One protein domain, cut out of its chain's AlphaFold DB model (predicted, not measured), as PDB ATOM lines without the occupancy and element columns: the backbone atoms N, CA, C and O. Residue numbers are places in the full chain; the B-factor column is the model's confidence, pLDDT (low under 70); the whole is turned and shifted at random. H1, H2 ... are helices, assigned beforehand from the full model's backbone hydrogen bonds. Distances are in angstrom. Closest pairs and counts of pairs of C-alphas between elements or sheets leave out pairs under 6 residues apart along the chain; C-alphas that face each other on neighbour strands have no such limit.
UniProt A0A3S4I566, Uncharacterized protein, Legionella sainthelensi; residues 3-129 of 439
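AT A GLANCE: This is residues 3 to 129 of the 439 residues of an uncharacterized protein of Legionella sainthelensi (UniProt A0A3S4I566). Three long helices, H1, H4 and H7, run the same way in a staggered row with H4 in the middle, each set further along than the one before, and four short helices, H2, H3, H5 and H6, fill the turns between them. H2 and H5 pack on one side of H4, and residues 3 to 11 of H1 stick out at one end of the rod. The printed part has 127 residues with seven named helices, H1 to H7 in order along the chain, and no named strand; the class is all helix. It is only just loose, close to compact, with a radius of gyration of the C-alphas of 16.9 A and spans of 69 by 29 by 20 A.

HOW THE PARTS SIT: H1, residues 3 to 32, and H2, residues 38 to 43, form a helical hairpin: residues 23 to 27 of H1 touch H2 at a shallow tilt of 25 degrees, opposite ways, the closest C-alphas being those of Ala 27 and Leu 41, 7.0 A apart. Residues 13 to 20 of H1 touch H3, residues 47 to 55, about perpendicular at 86 degrees, closest at C-alphas 16 and 49, 6.6 A. The hub is H4, residues 57 to 80, which touches the six other helices. H1 touches it with residues 24 to 31 alone, the same way at a shallow tilt of 24 degrees; the C-alphas of Ile 31 and Ser 70 are closest, 6.0 A. H2 touches H4 at a steep tilt of 49 degrees, closest at C-alphas 38 and 70, 5.2 A. H4 and H5, residues 87 to 94, form a second helical hairpin at a shallow tilt of 21 degrees, closest at C-alphas 71 and 88, 6.3 A. H6, residues 98 to 104, only just touches H4, with 3 pairs of C-alphas within 8 A, closest at C-alphas 64 and 98, 6.6 A. H7, residues 106 to 129, touches H4 the same way at a shallow tilt of 17 degrees, closest at C-alphas 79 and 122, 7.1 A. H1 and H7 are apart. In H1 to H7 every O i to N i+4 pair is within hydrogen-bond range.

IN THESE COORDINATES: H1 begins at C-alpha 3 (-6.742, -5.288, -29.681) and is 43.3 A long. H4 begins at C-alpha 57 (11.104, 12.231, -37.769) and is 34.2 A long. H7 is 34.8 A long and ends at C-alpha 129 (20.796, 57.098, -39.792). H2, H3, H5 and H6 measure 8.7 A, 12.8 A, 10.4 A and 10.1 A.

THE WHOLE: The C-alphas of Glu 3 and Arg 129 are the two farthest apart, 68.9 A. The printed part has no cut and no long link. Mean pLDDT of the printed part is 72.6; 39 residues are under 70, among them 3 to 16 and 105 to 111.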
ATOM      1  N   GLU A   3      -6.577  -5.723 -28.280       41.06
ATOM      2  CA  GLU A   3      -6.742  -5.288 -29.681       41.06
ATOM      3  C   GLU A   3      -7.486  -3.947 -29.800       41.06
ATOM      4  O   GLU A   3      -7.189  -3.158 -30.689       41.06
ATOM      5  N   TYR A   4      -8.396  -3.646 -28.863       37.31
ATOM      6  CA  TYR A   4      -9.216  -2.426 -28.903       37.31
ATOM      7  C   TYR A   4      -8.395  -1.147 -28.659       37.31
ATOM      8  O   TYR A   4      -8.679  -0.109 -29.252       37.31
ATOM      9  N   ASP A   5      -7.353  -1.235 -27.829       46.38
ATOM     10  CA  ASP A   5      -6.460  -0.107 -27.541       46.38
ATOM     11  C   ASP A   5      -5.519   0.165 -28.728       46.38
ATOM     12  O   ASP A   5      -5.312   1.318 -29.095       46.38
ATOM     13  N   SER A   6      -5.056  -0.885 -29.420       53.97
ATOM     14  CA  SER A   6      -4.209  -0.751 -30.615       53.97
ATOM     15  C   SER A   6      -4.949  -0.144 -31.811       53.97
ATOM     16  O   SER A   6      -4.348   0.610 -32.575       53.97
ATOM     17  N   GLU A   7      -6.230  -0.464 -32.011       48.25
ATOM     18  CA  GLU A   7      -7.034   0.119 -33.098       48.25
ATOM     19  C   GLU A   7      -7.369   1.595 -32.834       48.25
ATOM     20  O   GLU A   7      -7.402   2.414 -33.762       48.25
ATOM     21  N   LEU A   8      -7.589   1.948 -31.565       44.53
ATOM     22  CA  LEU A   8      -7.831   3.323 -31.144       44.53
ATOM     23  C   LEU A   8      -6.569   4.179 -31.306       44.53
ATOM     24  O   LEU A   8      -6.646   5.264 -31.882       44.53
ATOM     25  N   GLU A   9      -5.411   3.685 -30.860       55.88
ATOM     26  CA  GLU A   9      -4.120   4.367 -31.002       55.88
ATOM     27  C   GLU A   9      -3.772   4.622 -32.473       55.88
ATOM     28  O   GLU A   9      -3.485   5.761 -32.840       55.88
ATOM     29  N   GLN A  10      -3.926   3.621 -33.347       57.03
ATOM     30  CA  GLN A  10      -3.701   3.786 -34.790       57.03
ATOM     31  C   GLN A  10      -4.663   4.797 -35.427       57.03
ATOM     32  O   GLN A  10      -4.291   5.544 -36.336       57.03
ATOM     33  N   SER A  11      -5.912   4.840 -34.960       51.16
ATOM     34  CA  SER A  11      -6.903   5.800 -35.451       51.16
ATOM     35  C   SER A  11      -6.573   7.232 -35.024       51.16
ATOM     36  O   SER A  11      -6.742   8.160 -35.817       51.16
ATOM     37  N   ILE A  12      -6.079   7.418 -33.795       51.81
ATOM     38  CA  ILE A  12      -5.622   8.715 -33.281       51.81
ATOM     39  C   ILE A  12      -4.365   9.166 -34.026       51.81
ATOM     40  O   ILE A  12      -4.309  10.303 -34.485       51.81
ATOM     41  N   GLU A  13      -3.390   8.278 -34.204       66.00
ATOM     42  CA  GLU A  13      -2.153   8.557 -34.935       66.00
ATOM     43  C   GLU A  13      -2.444   8.974 -36.382       66.00
ATOM     44  O   GLU A  13      -1.953  10.000 -36.852       66.00
ATOM     45  N   LYS A  14      -3.345   8.256 -37.064       64.38
ATOM     46  CA  LYS A  14      -3.798   8.620 -38.410       64.38
ATOM     47  C   LYS A  14      -4.464   9.996 -38.447       64.38
ATOM     48  O   LYS A  14      -4.192  10.777 -39.353       64.38
ATOM     49  N   LEU A  15      -5.320  10.307 -37.474       53.28
ATOM     50  CA  LEU A  15      -5.975  11.611 -37.403       53.28
ATOM     51  C   LEU A  15      -4.961  12.741 -37.174       53.28
ATOM     52  O   LEU A  15      -5.053  13.779 -37.826       53.28
ATOM     53  N   LEU A  16      -3.990  12.542 -36.279       54.69
ATOM     54  CA  LEU A  16      -2.915  13.505 -36.027       54.69
ATOM     55  C   LEU A  16      -2.065  13.724 -37.279       54.69
ATOM     56  O   LEU A  16      -1.753  14.868 -37.609       54.69
ATOM     57  N   ARG A  17      -1.768  12.651 -38.018       70.31
ATOM     58  CA  ARG A  17      -1.086  12.717 -39.311       70.31
ATOM     59  C   ARG A  17      -1.865  13.535 -40.335       70.31
ATOM     60  O   ARG A  17      -1.287  14.413 -40.968       70.31
ATOM     61  N   ASP A  18      -3.159  13.270 -40.492       59.62
ATOM     62  CA  ASP A  18      -4.009  13.970 -41.461       59.62
ATOM     63  C   ASP A  18      -4.116  15.469 -41.114       59.62
ATOM     64  O   ASP A  18      -3.934  16.323 -41.982       59.62
ATOM     65  N   ILE A  19      -4.296  15.801 -39.828       61.59
ATOM     66  CA  ILE A  19      -4.296  17.188 -39.333       61.59
ATOM     67  C   ILE A  19      -2.952  17.872 -39.621       61.59
ATOM     68  O   ILE A  19      -2.922  19.009 -40.097       61.59
ATOM     69  N   LEU A  20      -1.837  17.194 -39.343       65.31
ATOM     70  CA  LEU A  20      -0.500  17.731 -39.571       65.31
ATOM     71  C   LEU A  20      -0.238  17.987 -41.061       65.31
ATOM     72  O   LEU A  20       0.311  19.031 -41.407       65.31
ATOM     73  N   ILE A  21      -0.659  17.076 -41.942       73.50
ATOM     74  CA  ILE A  21      -0.548  17.248 -43.397       73.50
ATOM     75  C   ILE A  21      -1.337  18.477 -43.853       73.50
ATOM     76  O   ILE A  21      -0.788  19.301 -44.583       73.50
ATOM     77  N   ASP A  22      -2.571  18.657 -43.377       62.19
ATOM     78  CA  ASP A  22      -3.390  19.826 -43.714       62.19
ATOM     79  C   ASP A  22      -2.723  21.140 -43.266       62.19
ATOM     80  O   ASP A  22      -2.677  22.115 -44.026       62.19
ATOM     81  N   ILE A  23      -2.155  21.162 -42.054       65.56
ATOM     82  CA  ILE A  23      -1.396  22.307 -41.527       65.56
ATOM     83  C   ILE A  23      -0.170  22.594 -42.404       65.56
ATOM     84  O   ILE A  23       0.064  23.744 -42.793       65.56
ATOM     85  N   MET A  24       0.617  21.568 -42.735       74.56
ATOM     86  CA  MET A  24       1.832  21.714 -43.538       74.56
ATOM     87  C   MET A  24       1.522  22.159 -44.969       74.56
ATOM     88  O   MET A  24       2.211  23.033 -45.498       74.56
ATOM     89  N   ASP A  25       0.466  21.634 -45.591       72.69
ATOM     90  CA  ASP A  25       0.059  22.031 -46.938       72.69
ATOM     91  C   ASP A  25      -0.461  23.470 -46.986       72.69
ATOM     92  O   ASP A  25      -0.168  24.197 -47.942       72.69
ATOM     93  N   GLU A  26      -1.185  23.919 -45.960       68.12
ATOM     94  CA  GLU A  26      -1.609  25.315 -45.864       68.12
ATOM     95  C   GLU A  26      -0.409  26.249 -45.662       68.12
ATOM     96  O   GLU A  26      -0.253  27.228 -46.399       68.12
ATOM     97  N   ALA A  27       0.515  25.903 -44.764       57.47
ATOM     98  CA  ALA A  27       1.740  26.674 -44.568       57.47
ATOM     99  C   ALA A  27       2.614  26.720 -45.834       57.47
ATOM    100  O   ALA A  27       3.184  27.759 -46.177       57.47
ATOM    101  N   ARG A  28       2.687  25.612 -46.579       69.81
ATOM    102  CA  ARG A  28       3.406  25.527 -47.853       69.81
ATOM    103  C   ARG A  28       2.778  26.440 -48.911       69.81
ATOM    104  O   ARG A  28       3.507  27.168 -49.590       69.81
ATOM    105  N   LYS A  29       1.443  26.466 -49.025       75.06
ATOM    106  CA  LYS A  29       0.731  27.414 -49.906       75.06
ATOM    107  C   LYS A  29       1.017  28.862 -49.513       75.06
ATOM    108  O   LYS A  29       1.258  29.686 -50.394       75.06
ATOM    109  N   ASP A  30       1.022  29.169 -48.218       68.31
ATOM    110  CA  ASP A  30       1.306  30.512 -47.704       68.31
ATOM    111  C   ASP A  30       2.722  30.977 -48.073       68.31
ATOM    112  O   ASP A  30       2.904  32.088 -48.585       68.31
ATOM    113  N   ILE A  31       3.726  30.113 -47.906       60.19
ATOM    114  CA  ILE A  31       5.114  30.382 -48.312       60.19
ATOM    115  C   ILE A  31       5.203  30.634 -49.827       60.19
ATOM    116  O   ILE A  31       5.807  31.614 -50.267       60.19
ATOM    117  N   GLU A  32       4.564  29.802 -50.649       71.31
ATOM    118  CA  GLU A  32       4.619  29.905 -52.116       71.31
ATOM    119  C   GLU A  32       3.898  31.124 -52.679       71.31
ATOM    120  O   GLU A  32       4.366  31.742 -53.638       71.31
ATOM    121  N   GLN A  33       2.785  31.508 -52.056       74.69
ATOM    122  CA  GLN A  33       2.069  32.740 -52.371       74.69
ATOM    123  C   GLN A  33       2.769  33.983 -51.816       74.69
ATOM    124  O   GLN A  33       2.234  35.092 -51.916       74.69
ATOM    125  N   ASN A  34       3.957  33.822 -51.228       71.75
ATOM    126  CA  ASN A  34       4.721  34.892 -50.618       71.75
ATOM    127  C   ASN A  34       3.913  35.606 -49.509       71.75
ATOM    128  O   ASN A  34       4.047  36.817 -49.307       71.75
ATOM    129  N   LYS A  35       3.094  34.857 -48.766       85.50
ATOM    130  CA  LYS A  35       2.354  35.269 -47.562       85.50
ATOM    131  C   LYS A  35       2.707  34.348 -46.378       85.50
ATOM    132  O   LYS A  35       1.804  33.778 -45.781       85.50
ATOM    133  N   PRO A  36       4.000  34.189 -46.044       75.75
ATOM    134  CA  PRO A  36       4.413  33.324 -44.948       75.75
ATOM    135  C   PRO A  36       3.692  33.711 -43.651       75.75
ATOM    136  O   PRO A  36       3.501  34.900 -43.378       75.75
ATOM    137  N   ASN A  37       3.295  32.700 -42.883       80.88
ATOM    138  CA  ASN A  37       2.607  32.838 -41.607       80.88
ATOM    139  C   ASN A  37       3.168  31.824 -40.587       80.88
ATOM    140  O   ASN A  37       2.564  30.780 -40.350       80.88
ATOM    141  N   PRO A  38       4.347  32.082 -39.998       77.94
ATOM    142  CA  PRO A  38       4.973  31.174 -39.043       77.94
ATOM    143  C   PRO A  38       4.152  31.053 -37.756       77.94
ATOM    144  O   PRO A  38       4.149  29.990 -37.152       77.94
ATOM    145  N   LEU A  39       3.385  32.084 -37.381       85.44
ATOM    146  CA  LEU A  39       2.495  32.026 -36.219       85.44
ATOM    147  C   LEU A  39       1.438  30.927 -36.357       85.44
ATOM    148  O   LEU A  39       1.168  30.249 -35.379       85.44
ATOM    149  N   PHE A  40       0.895  30.695 -37.557       82.12
ATOM    150  CA  PHE A  40      -0.051  29.596 -37.777       82.12
ATOM    151  C   PHE A  40       0.572  28.226 -37.483       82.12
ATOM    152  O   PHE A  40      -0.065  27.396 -36.842       82.12
ATOM    153  N   LEU A  41       1.823  28.004 -37.899       71.00
ATOM    154  CA  LEU A  41       2.546  26.769 -37.593       71.00
ATOM    155  C   LEU A  41       2.789  26.637 -36.083       71.00
ATOM    156  O   LEU A  41       2.496  25.593 -35.513       71.00
ATOM    157  N   ILE A  42       3.248  27.706 -35.427       78.75
ATOM    158  CA  ILE A  42       3.515  27.714 -33.979       78.75
ATOM    159  C   ILE A  42       2.232  27.454 -33.177       78.75
ATOM    160  O   ILE A  42       2.221  26.611 -32.287       78.75
ATOM    161  N   GLU A  43       1.136  28.141 -33.508       80.88
ATOM    162  CA  GLU A  43      -0.162  27.999 -32.831       80.88
ATOM    163  C   GLU A  43      -0.799  26.618 -33.046       80.88
ATOM    164  O   GLU A  43      -1.648  26.210 -32.255       80.88
ATOM    165  N   SER A  44      -0.392  25.893 -34.091       75.06
ATOM    166  CA  SER A  44      -0.903  24.552 -34.389       75.06
ATOM    167  C   SER A  44      -0.207  23.439 -33.595       75.06
ATOM    168  O   SER A  44      -0.674  22.304 -33.612       75.06
ATOM    169  N   LEU A  45       0.886  23.732 -32.882       76.81
ATOM    170  CA  LEU A  45       1.602  22.748 -32.067       76.81
ATOM    171  C   LEU A  45       0.896  22.497 -30.728       76.81
ATOM    172  O   LEU A  45       1.255  23.067 -29.694       76.81
ATOM    173  N   SER A  46      -0.096  21.606 -30.733       78.31
ATOM    174  CA  SER A  46      -0.638  21.036 -29.493       78.31
ATOM    175  C   SER A  46       0.337  20.027 -28.873       78.31
ATOM    176  O   SER A  46       1.272  19.562 -29.528       78.31
ATOM    177  N   ALA A  47       0.118  19.648 -27.611       73.44
ATOM    178  CA  ALA A  47       0.947  18.645 -26.940       73.44
ATOM    179  C   ALA A  47       0.940  17.292 -27.679       73.44
ATOM    180  O   ALA A  47       1.969  16.626 -27.773       73.44
ATOM    181  N   GLU A  48      -0.204  16.916 -28.249       71.31
ATOM    182  CA  GLU A  48      -0.398  15.691 -29.025       71.31
ATOM    183  C   GLU A  48       0.360  15.737 -30.354       71.31
ATOM    184  O   GLU A  48       1.004  14.755 -30.713       71.31
ATOM    185  N   ILE A  49       0.348  16.879 -31.053       70.94
ATOM    186  CA  ILE A  49       1.129  17.054 -32.284       70.94
ATOM    187  C   ILE A  49       2.626  17.072 -31.975       70.94
ATOM    188  O   ILE A  49       3.394  16.445 -32.695       70.94
ATOM    189  N   ILE A  50       3.056  17.717 -30.888       79.94
ATOM    190  CA  ILE A  50       4.466  17.696 -30.471       79.94
ATOM    191  C   ILE A  50       4.921  16.256 -30.203       79.94
ATOM    192  O   ILE A  50       5.966  15.845 -30.702       79.94
ATOM    193  N   ASN A  51       4.131  15.479 -29.458       80.00
ATOM    194  CA  ASN A  51       4.447  14.079 -29.178       80.00
ATOM    195  C   ASN A  51       4.435  13.223 -30.457       80.00
ATOM    196  O   ASN A  51       5.301  12.373 -30.642       80.00
ATOM    197  N   TYR A  52       3.498  13.472 -31.376       75.69
ATOM    198  CA  TYR A  52       3.486  12.829 -32.688       75.69
ATOM    199  C   TYR A  52       4.787  13.131 -33.454       75.69
ATOM    200  O   TYR A  52       5.517  12.216 -33.819       75.69
ATOM    201  N   LEU A  53       5.159  14.404 -33.615       77.88
ATOM    202  CA  LEU A  53       6.375  14.801 -34.335       77.88
ATOM    203  C   LEU A  53       7.653  14.191 -33.734       77.88
ATOM    204  O   LEU A  53       8.560  13.813 -34.469       77.88
ATOM    205  N   GLN A  54       7.722  14.018 -32.411       86.12
ATOM    206  CA  GLN A  54       8.860  13.352 -31.763       86.12
ATOM    207  C   GLN A  54       9.039  11.889 -32.198       86.12
ATOM    208  O   GLN A  54      10.172  11.409 -32.261       86.12
ATOM    209  N   ASN A  55       7.942  11.201 -32.518       83.38
ATOM    210  CA  ASN A  55       7.943   9.803 -32.949       83.38
ATOM    211  C   ASN A  55       7.995   9.643 -34.482       83.38
ATOM    212  O   ASN A  55       8.285   8.552 -34.973       83.38
ATOM    213  N   HIS A  56       7.783  10.730 -35.233       80.88
ATOM    214  CA  HIS A  56       7.700  10.755 -36.696       80.88
ATOM    215  C   HIS A  56       8.725  11.742 -37.295       80.88
ATOM    216  O   HIS A  56       8.396  12.894 -37.591       80.88
ATOM    217  N   PRO A  57       9.999  11.324 -37.452       77.56
ATOM    218  CA  PRO A  57      11.104  12.231 -37.769       77.56
ATOM    219  C   PRO A  57      11.025  12.864 -39.165       77.56
ATOM    220  O   PRO A  57      11.484  13.990 -39.328       77.56
ATOM    221  N   GLU A  58      10.443  12.187 -40.160       78.81
ATOM    222  CA  GLU A  58      10.306  12.741 -41.516       78.81
ATOM    223  C   GLU A  58       9.298  13.897 -41.539       78.81
ATOM    224  O   GLU A  58       9.599  14.986 -42.030       78.81
ATOM    225  N   GLU A  59       8.125  13.693 -40.938       77.50
ATOM    226  CA  GLU A  59       7.101  14.724 -40.790       77.50
ATOM    227  C   GLU A  59       7.567  15.870 -39.880       77.50
ATOM    228  O   GLU A  59       7.279  17.037 -40.150       77.50
ATOM    229  N   SER A  60       8.338  15.557 -38.833       76.69
ATOM    230  CA  SER A  60       9.000  16.553 -37.986       76.69
ATOM    231  C   SER A  60       9.950  17.432 -38.781       76.69
ATOM    232  O   SER A  60       9.889  18.659 -38.674       76.69
ATOM    233  N   ASP A  61      10.825  16.831 -39.585       74.62
ATOM    234  CA  ASP A  61      11.787  17.585 -40.378       74.62
ATOM    235  C   ASP A  61      11.087  18.507 -41.379       74.62
ATOM    236  O   ASP A  61      11.455  19.677 -41.522       74.62
ATOM    237  N   GLU A  62      10.034  18.019 -42.031       79.19
ATOM    238  CA  GLU A  62       9.240  18.827 -42.948       79.19
ATOM    239  C   GLU A  62       8.547  20.001 -42.241       79.19
ATOM    240  O   GLU A  62       8.618  21.144 -42.711       79.19
ATOM    241  N   PHE A  63       7.918  19.744 -41.093       83.19
ATOM    242  CA  PHE A  63       7.216  20.763 -40.324       83.19
ATOM    243  C   PHE A  63       8.156  21.900 -39.900       83.19
ATOM    244  O   PHE A  63       7.881  23.080 -40.157       83.19
ATOM    245  N   TYR A  64       9.300  21.568 -39.293       79.25
ATOM    246  CA  TYR A  64      10.250  22.582 -38.832       79.25
ATOM    247  C   TYR A  64      10.928  23.304 -39.997       79.25
ATOM    248  O   TYR A  64      11.146  24.515 -39.918       79.25
ATOM    249  N   LEU A  65      11.179  22.626 -41.121       74.88
ATOM    250  CA  LEU A  65      11.651  23.277 -42.343       74.88
ATOM    251  C   LEU A  65      10.671  24.357 -42.824       74.88
ATOM    252  O   LEU A  65      11.098  25.458 -43.191       74.88
ATOM    253  N   LEU A  66       9.365  24.073 -42.815       66.12
ATOM    254  CA  LEU A  66       8.331  25.051 -43.163       66.12
ATOM    255  C   LEU A  66       8.303  26.213 -42.165       66.12
ATOM    256  O   LEU A  66       8.257  27.369 -42.591       66.12
ATOM    257  N   LEU A  67       8.403  25.935 -40.862       76.81
ATOM    258  CA  LEU A  67       8.434  26.964 -39.819       76.81
ATOM    259  C   LEU A  67       9.622  27.919 -39.994       76.81
ATOM    260  O   LEU A  67       9.438  29.143 -39.999       76.81
ATOM    261  N   PHE A  68      10.821  27.381 -40.211       74.06
ATOM    262  CA  PHE A  68      12.015  28.193 -40.427       74.06
ATOM    263  C   PHE A  68      11.940  28.987 -41.728       74.06
ATOM    264  O   PHE A  68      12.173  30.194 -41.720       74.06
ATOM    265  N   ASN A  69      11.545  28.364 -42.841       69.50
ATOM    266  CA  ASN A  69      11.418  29.068 -44.119       69.50
ATOM    267  C   ASN A  69      10.372  30.190 -44.058       69.50
ATOM    268  O   ASN A  69      10.608  31.285 -44.574       69.50
ATOM    269  N   SER A  70       9.241  29.942 -43.398       68.44
ATOM    270  CA  SER A  70       8.188  30.935 -43.184       68.44
ATOM    271  C   SER A  70       8.705  32.125 -42.364       68.44
ATOM    272  O   SER A  70       8.563  33.282 -42.774       68.44
ATOM    273  N   SER A  71       9.405  31.850 -41.260       73.38
ATOM    274  CA  SER A  71       9.991  32.874 -40.386       73.38
ATOM    275  C   SER A  71      11.061  33.701 -41.101       73.38
ATOM    276  O   SER A  71      10.991  34.930 -41.105       73.38
ATOM    277  N   ILE A  72      11.994  33.048 -41.798       71.81
ATOM    278  CA  ILE A  72      13.059  33.701 -42.571       71.81
ATOM    279  C   ILE A  72      12.467  34.627 -43.640       71.81
ATOM    280  O   ILE A  72      12.894  35.775 -43.777       71.81
ATOM    281  N   GLN A  73      11.456  34.171 -44.386       75.81
ATOM    282  CA  GLN A  73      10.826  35.001 -45.412       75.81
ATOM    283  C   GLN A  73      10.103  36.225 -44.835       75.81
ATOM    284  O   GLN A  73      10.141  37.291 -45.460       75.81
ATOM    285  N   ILE A  74       9.445  36.102 -43.675       80.94
ATOM    286  CA  ILE A  74       8.875  37.266 -42.978       80.94
ATOM    287  C   ILE A  74       9.977  38.242 -42.592       80.94
ATOM    288  O   ILE A  74       9.865  39.425 -42.911       80.94
ATOM    289  N   ILE A  75      11.041  37.753 -41.954       70.19
ATOM    290  CA  ILE A  75      12.127  38.598 -41.457       70.19
ATOM    291  C   ILE A  75      12.781  39.352 -42.619       70.19
ATOM    292  O   ILE A  75      12.913  40.569 -42.565       70.19
ATOM    293  N   ILE A  76      13.090  38.680 -43.732       71.19
ATOM    294  CA  ILE A  76      13.649  39.338 -44.924       71.19
ATOM    295  C   ILE A  76      12.700  40.424 -45.458       71.19
ATOM    296  O   ILE A  76      13.147  41.512 -45.826       71.19
ATOM    297  N   LYS A  77      11.382  40.176 -45.489       78.62
ATOM    298  CA  LYS A  77      10.403  41.202 -45.892       78.62
ATOM    299  C   LYS A  77      10.363  42.382 -44.933       78.62
ATOM    300  O   LYS A  77      10.222  43.513 -45.394       78.62
ATOM    301  N   GLN A  78      10.458  42.136 -43.630       78.31
ATOM    302  CA  GLN A  78      10.527  43.192 -42.624       78.31
ATOM    303  C   GLN A  78      11.788  44.038 -42.842       78.31
ATOM    304  O   GLN A  78      11.674  45.251 -43.024       78.31
ATOM    305  N   LEU A  79      12.952  43.399 -42.990       70.62
ATOM    306  CA  LEU A  79      14.232  44.069 -43.229       70.62
ATOM    307  C   LEU A  79      14.237  44.898 -44.524       70.62
ATOM    308  O   LEU A  79      14.699  46.041 -44.519       70.62
ATOM    309  N   ASN A  80      13.660  44.378 -45.615       76.19
ATOM    310  CA  ASN A  80      13.510  45.110 -46.882       76.19
ATOM    311  C   ASN A  80      12.621  46.356 -46.753       76.19
ATOM    312  O   ASN A  80      12.815  47.335 -47.471       76.19
ATOM    313  N   ASN A  81      11.672  46.339 -45.817       80.12
ATOM    314  CA  ASN A  81      10.818  47.478 -45.492       80.12
ATOM    315  C   ASN A  81      11.403  48.366 -44.375       80.12
ATOM    316  O   ASN A  81      10.705  49.245 -43.876       80.12
ATOM    317  N   ASN A  82      12.675  48.167 -44.001       75.44
ATOM    318  CA  ASN A  82      13.362  48.843 -42.893       75.44
ATOM    319  C   ASN A  82      12.682  48.653 -41.523       75.44
ATOM    320  O   ASN A  82      12.796  49.509 -40.650       75.44
ATOM    321  N   ILE A  83      11.980  47.537 -41.332       76.56
ATOM    322  CA  ILE A  83      11.444  47.111 -40.040       76.56
ATOM    323  C   ILE A  83      12.437  46.110 -39.451       76.56
ATOM    324  O   ILE A  83      12.725  45.092 -40.077       76.56
ATOM    325  N   CYS A  84      12.952  46.401 -38.259       76.94
ATOM    326  CA  CYS A  84      13.849  45.508 -37.538       76.94
ATOM    327  C   CYS A  84      13.147  45.006 -36.274       76.94
ATOM    328  O   CYS A  84      13.097  45.710 -35.269       76.94
ATOM    329  N   ASP A  85      12.533  43.826 -36.364       75.44
ATOM    330  CA  ASP A  85      11.788  43.190 -35.278       75.44
ATOM    331  C   ASP A  85      12.280  41.748 -35.093       75.44
ATOM    332  O   ASP A  85      12.154  40.917 -35.995       75.44
ATOM    333  N   LYS A  86      12.858  41.461 -33.922       80.31
ATOM    334  CA  LYS A  86      13.390  40.136 -33.566       80.31
ATOM    335  C   LYS A  86      12.309  39.158 -33.116       80.31
ATOM    336  O   LYS A  86      12.546  37.956 -33.147       80.31
ATOM    337  N   THR A  87      11.103  39.642 -32.814       87.06
ATOM    338  CA  THR A  87      10.026  38.838 -32.222       87.06
ATOM    339  C   THR A  87       9.704  37.590 -33.044       87.06
ATOM    340  O   THR A  87       9.531  36.511 -32.489       87.06
ATOM    341  N   THR A  88       9.675  37.696 -34.378       81.44
ATOM    342  CA  THR A  88       9.411  36.542 -35.261       81.44
ATOM    343  C   THR A  88      10.508  35.480 -35.167       81.44
ATOM    344  O   THR A  88      10.215  34.287 -35.203       81.44
ATOM    345  N   LEU A  89      11.771  35.907 -35.067       84.00
ATOM    346  CA  LEU A  89      12.908  34.999 -34.964       84.00
ATOM    347  C   LEU A  89      12.928  34.310 -33.600       84.00
ATOM    348  O   LEU A  89      13.092  33.095 -33.545       84.00
ATOM    349  N   ASP A  90      12.713  35.073 -32.531       89.25
ATOM    350  CA  ASP A  90      12.722  34.561 -31.161       89.25
ATOM    351  C   ASP A  90      11.591  33.543 -30.960       89.25
ATOM    352  O   ASP A  90      11.849  32.410 -30.561       89.25
ATOM    353  N   LEU A  91      10.361  33.871 -31.383       87.19
ATOM    354  CA  LEU A  91       9.227  32.940 -31.339       87.19
ATOM    355  C   LEU A  91       9.499  31.648 -32.121       87.19
ATOM    356  O   LEU A  91       9.156  30.559 -31.663       87.19
ATOM    357  N   CYS A  92      10.130  31.751 -33.294       86.75
ATOM    358  CA  CYS A  92      10.498  30.584 -34.086       86.75
ATOM    359  C   CYS A  92      11.534  29.709 -33.365       86.75
ATOM    360  O   CYS A  92      11.391  28.490 -33.359       86.75
ATOM    361  N   LEU A  93      12.560  30.303 -32.750       88.94
ATOM    362  CA  LEU A  93      13.630  29.566 -32.069       88.94
ATOM    363  C   LEU A  93      13.198  28.973 -30.724       88.94
ATOM    364  O   LEU A  93      13.704  27.916 -30.339       88.94
ATOM    365  N   ASP A  94      12.253  29.619 -30.045       91.06
ATOM    366  CA  ASP A  94      11.689  29.164 -28.771       91.06
ATOM    367  C   ASP A  94      10.589  28.105 -28.946       91.06
ATOM    368  O   ASP A  94      10.148  27.495 -27.970       91.06
ATOM    369  N   THR A  95      10.163  27.843 -30.184       89.94
ATOM    370  CA  THR A  95       9.169  26.808 -30.479       89.94
ATOM    371  C   THR A  95       9.711  25.410 -30.120       89.94
ATOM    372  O   THR A  95      10.843  25.074 -30.494       89.94
ATOM    373  N   PRO A  96       8.935  24.560 -29.412       87.69
ATOM    374  CA  PRO A  96       9.364  23.210 -29.045       87.69
ATOM    375  C   PRO A  96       9.845  22.401 -30.255       87.69
ATOM    376  O   PRO A  96       9.200  22.427 -31.299       87.69
ATOM    377  N   GLY A  97      10.972  21.694 -30.114       84.19
ATOM    378  CA  GLY A  97      11.599  20.860 -31.155       84.19
ATOM    379  C   GLY A  97      12.504  21.599 -32.154       84.19
ATOM    380  O   GLY A  97      13.325  20.961 -32.813       84.19
ATOM    381  N   CYS A  98      12.481  22.936 -32.197       84.94
ATOM    382  CA  CYS A  98      13.353  23.713 -33.089       84.94
ATOM    383  C   CYS A  98      14.848  23.529 -32.795       84.94
ATOM    384  O   CYS A  98      15.649  23.429 -33.723       84.94
ATOM    385  N   LYS A  99      15.241  23.457 -31.516       87.69
ATOM    386  CA  LYS A  99      16.646  23.220 -31.125       87.69
ATOM    387  C   LYS A  99      17.140  21.850 -31.587       87.69
ATOM    388  O   LYS A  99      18.237  21.751 -32.134       87.69
ATOM    389  N   ASP A 100      16.308  20.825 -31.423       82.56
ATOM    390  CA  ASP A 100      16.635  19.462 -31.835       82.56
ATOM    391  C   ASP A 100      16.746  19.366 -33.359       82.56
ATOM    392  O   ASP A 100      17.715  18.795 -33.860       82.56
ATOM    393  N   TYR A 101      15.828  19.995 -34.100       79.25
ATOM    394  CA  TYR A 101      15.911  20.097 -35.557       79.25
ATOM    395  C   TYR A 101      17.202  20.804 -36.005       79.25
ATOM    396  O   TYR A 101      17.973  20.257 -36.793       79.25
ATOM    397  N   LEU A 102      17.506  21.990 -35.468       68.19
ATOM    398  CA  LEU A 102      18.702  22.749 -35.856       68.19
ATOM    399  C   LEU A 102      20.008  22.002 -35.553       68.19
ATOM    400  O   LEU A 102      20.950  22.083 -36.340       68.19
ATOM    401  N   SER A 103      20.050  21.226 -34.465       78.62
ATOM    402  CA  SER A 103      21.213  20.396 -34.122       78.62
ATOM    403  C   SER A 103      21.509  19.302 -35.159       78.62
ATOM    404  O   SER A 103      22.659  18.889 -35.305       78.62
ATOM    405  N   LYS A 104      20.487  18.864 -35.906       73.06
ATOM    406  CA  LYS A 104      20.579  17.837 -36.957       73.06
ATOM    407  C   LYS A 104      20.741  18.442 -38.358       73.06
ATOM    408  O   LYS A 104      21.300  17.794 -39.239       73.06
ATOM    409  N   HIS A 105      20.318  19.694 -38.556       66.44
ATOM    410  CA  HIS A 105      20.252  20.360 -39.863       66.44
ATOM    411  C   HIS A 105      21.142  21.608 -39.937       66.44
ATOM    412  O   HIS A 105      20.666  22.747 -39.969       66.44
ATOM    413  N   LEU A 106      22.458  21.390 -40.047       59.88
ATOM    414  CA  LEU A 106      23.482  22.451 -40.075       59.88
ATOM    415  C   LEU A 106      23.259  23.515 -41.168       59.88
ATOM    416  O   LEU A 106      23.594  24.682 -40.975       59.88
ATOM    417  N   GLY A 107      22.670  23.140 -42.308       49.41
ATOM    418  CA  GLY A 107      22.336  24.094 -43.369       49.41
ATOM    419  C   GLY A 107      21.279  25.116 -42.940       49.41
ATOM    420  O   GLY A 107      21.389  26.296 -43.271       49.41
ATOM    421  N   MET A 108      20.278  24.696 -42.158       67.44
ATOM    422  CA  MET A 108      19.287  25.625 -41.614       67.44
ATOM    423  C   MET A 108      19.877  26.472 -40.484       67.44
ATOM    424  O   MET A 108      19.602  27.667 -40.419       67.44
ATOM    425  N   GLN A 109      20.745  25.888 -39.652       56.16
ATOM    426  CA  GLN A 109      21.495  26.631 -38.636       56.16
ATOM    427  C   GLN A 109      22.285  27.793 -39.263       56.16
ATOM    428  O   GLN A 109      22.148  28.933 -38.824       56.16
ATOM    429  N   TYR A 110      23.008  27.536 -40.360       52.31
ATOM    430  CA  TYR A 110      23.716  28.573 -41.115       52.31
ATOM    431  C   TYR A 110      22.780  29.683 -41.630       52.31
ATOM    432  O   TYR A 110      23.099  30.871 -41.529       52.31
ATOM    433  N   ASN A 111      21.600  29.324 -42.151       51.59
ATOM    434  CA  ASN A 111      20.618  30.307 -42.618       51.59
ATOM    435  C   ASN A 111      20.110  31.193 -41.474       51.59
ATOM    436  O   ASN A 111      19.964  32.402 -41.646       51.59
ATOM    437  N   ILE A 112      19.860  30.607 -40.304       72.94
ATOM    438  CA  ILE A 112      19.420  31.346 -39.118       72.94
ATOM    439  C   ILE A 112      20.506  32.292 -38.620       72.94
ATOM    440  O   ILE A 112      20.208  33.446 -38.313       72.94
ATOM    441  N   ASP A 113      21.758  31.848 -38.590       64.50
ATOM    442  CA  ASP A 113      22.870  32.701 -38.179       64.50
ATOM    443  C   ASP A 113      23.088  33.851 -39.178       64.50
ATOM    444  O   ASP A 113      23.225  35.003 -38.764       64.50
ATOM    445  N   THR A 114      22.937  33.594 -40.482       64.88
ATOM    446  CA  THR A 114      22.928  34.644 -41.520       64.88
ATOM    447  C   THR A 114      21.812  35.670 -41.282       64.88
ATOM    448  O   THR A 114      22.018  36.876 -41.428       64.88
ATOM    449  N   ILE A 115      20.613  35.224 -40.898       75.81
ATOM    450  CA  ILE A 115      19.508  36.135 -40.576       75.81
ATOM    451  C   ILE A 115      19.802  36.961 -39.323       75.81
ATOM    452  O   ILE A 115      19.534  38.164 -39.333       75.81
ATOM    453  N   LYS A 116      20.394  36.374 -38.275       79.00
ATOM    454  CA  LYS A 116      20.826  37.128 -37.085       79.00
ATOM    455  C   LYS A 116      21.829  38.223 -37.451       79.00
ATOM    456  O   LYS A 116      21.679  39.353 -36.991       79.00
ATOM    457  N   GLU A 117      22.802  37.918 -38.311       75.75
ATOM    458  CA  GLU A 117      23.771  38.900 -38.813       75.75
ATOM    459  C   GLU A 117      23.099  40.016 -39.624       75.75
ATOM    460  O   GLU A 117      23.399  41.194 -39.426       75.75
ATOM    461  N   LEU A 118      22.157  39.670 -40.509       69.81
ATOM    462  CA  LEU A 118      21.416  40.651 -41.307       69.81
ATOM    463  C   LEU A 118      20.563  41.579 -40.440       69.81
ATOM    464  O   LEU A 118      20.537  42.784 -40.696       69.81
ATOM    465  N   ILE A 119      19.901  41.045 -39.411       78.12
ATOM    466  CA  ILE A 119      19.172  41.845 -38.421       78.12
ATOM    467  C   ILE A 119      20.145  42.792 -37.713       78.12
ATOM    468  O   ILE A 119      19.923  43.999 -37.734       78.12
ATOM    469  N   ALA A 120      21.246  42.280 -37.153       84.69
ATOM    470  CA  ALA A 120      22.221  43.092 -36.420       84.69
ATOM    471  C   ALA A 120      22.805  44.223 -37.285       84.69
ATOM    472  O   ALA A 120      22.869  45.378 -36.858       84.69
ATOM    473  N   LYS A 121      23.154  43.924 -38.543       80.81
ATOM    474  CA  LYS A 121      23.627  44.926 -39.504       80.81
ATOM    475  C   LYS A 121      22.559  45.980 -39.799       80.81
ATOM    476  O   LYS A 121      22.874  47.165 -39.882       80.81
ATOM    477  N   LYS A 122      21.292  45.575 -39.937       80.81
ATOM    478  CA  LYS A 122      20.182  46.504 -40.187       80.81
ATOM    479  C   LYS A 122      19.873  47.385 -38.977       80.81
ATOM    480  O   LYS A 122      19.593  48.566 -39.163       80.81
ATOM    481  N   GLU A 123      19.956  46.845 -37.760       85.25
ATOM    482  CA  GLU A 123      19.861  47.625 -36.518       85.25
ATOM    483  C   GLU A 123      20.945  48.705 -36.471       85.25
ATOM    484  O   GLU A 123      20.641  49.861 -36.182       85.25
ATOM    485  N   GLN A 124      22.183  48.357 -36.833       82.62
ATOM    486  CA  GLN A 124      23.294  49.305 -36.892       82.62
ATOM    487  C   GLN A 124      23.085  50.386 -37.969       82.62
ATOM    488  O   GLN A 124      23.213  51.570 -37.675       82.62
ATOM    489  N   GLU A 125      22.671  50.011 -39.186       82.69
ATOM    490  CA  GLU A 125      22.350  50.971 -40.259       82.69
ATOM    491  C   GLU A 125      21.251  51.970 -39.858       82.69
ATOM    492  O   GLU A 125      21.295  53.142 -40.245       82.69
ATOM    493  N   LEU A 126      20.234  51.512 -39.123       79.50
ATOM    494  CA  LEU A 126      19.150  52.367 -38.639       79.50
ATOM    495  C   LEU A 126      19.628  53.288 -37.510       79.50
ATOM    496  O   LEU A 126      19.329  54.483 -37.544       79.50
ATOM    497  N   ALA A 127      20.431  52.772 -36.577       76.12
ATOM    498  CA  ALA A 127      21.044  53.571 -35.518       76.12
ATOM    499  C   ALA A 127      21.949  54.685 -36.085       76.12
ATOM    500  O   ALA A 127      21.865  55.834 -35.646       76.12
ATOM    501  N   ASP A 128      22.745  54.393 -37.118       70.00
ATOM    502  CA  ASP A 128      23.626  55.373 -37.767       70.00
ATOM    503  C   ASP A 128      22.837  56.463 -38.527       70.00
ATOM    504  O   ASP A 128      23.222  57.641 -38.539       70.00
ATOM    505  N   ARG A 129      21.681  56.123 -39.120       63.12
ATOM    506  CA  ARG A 129      20.796  57.098 -39.792       63.12
ATOM    507  C   ARG A 129      20.148  58.078 -38.818       63.12
ATOM    508  O   ARG A 129      20.077  59.271 -39.129       63.12
TER     509      ARG A 129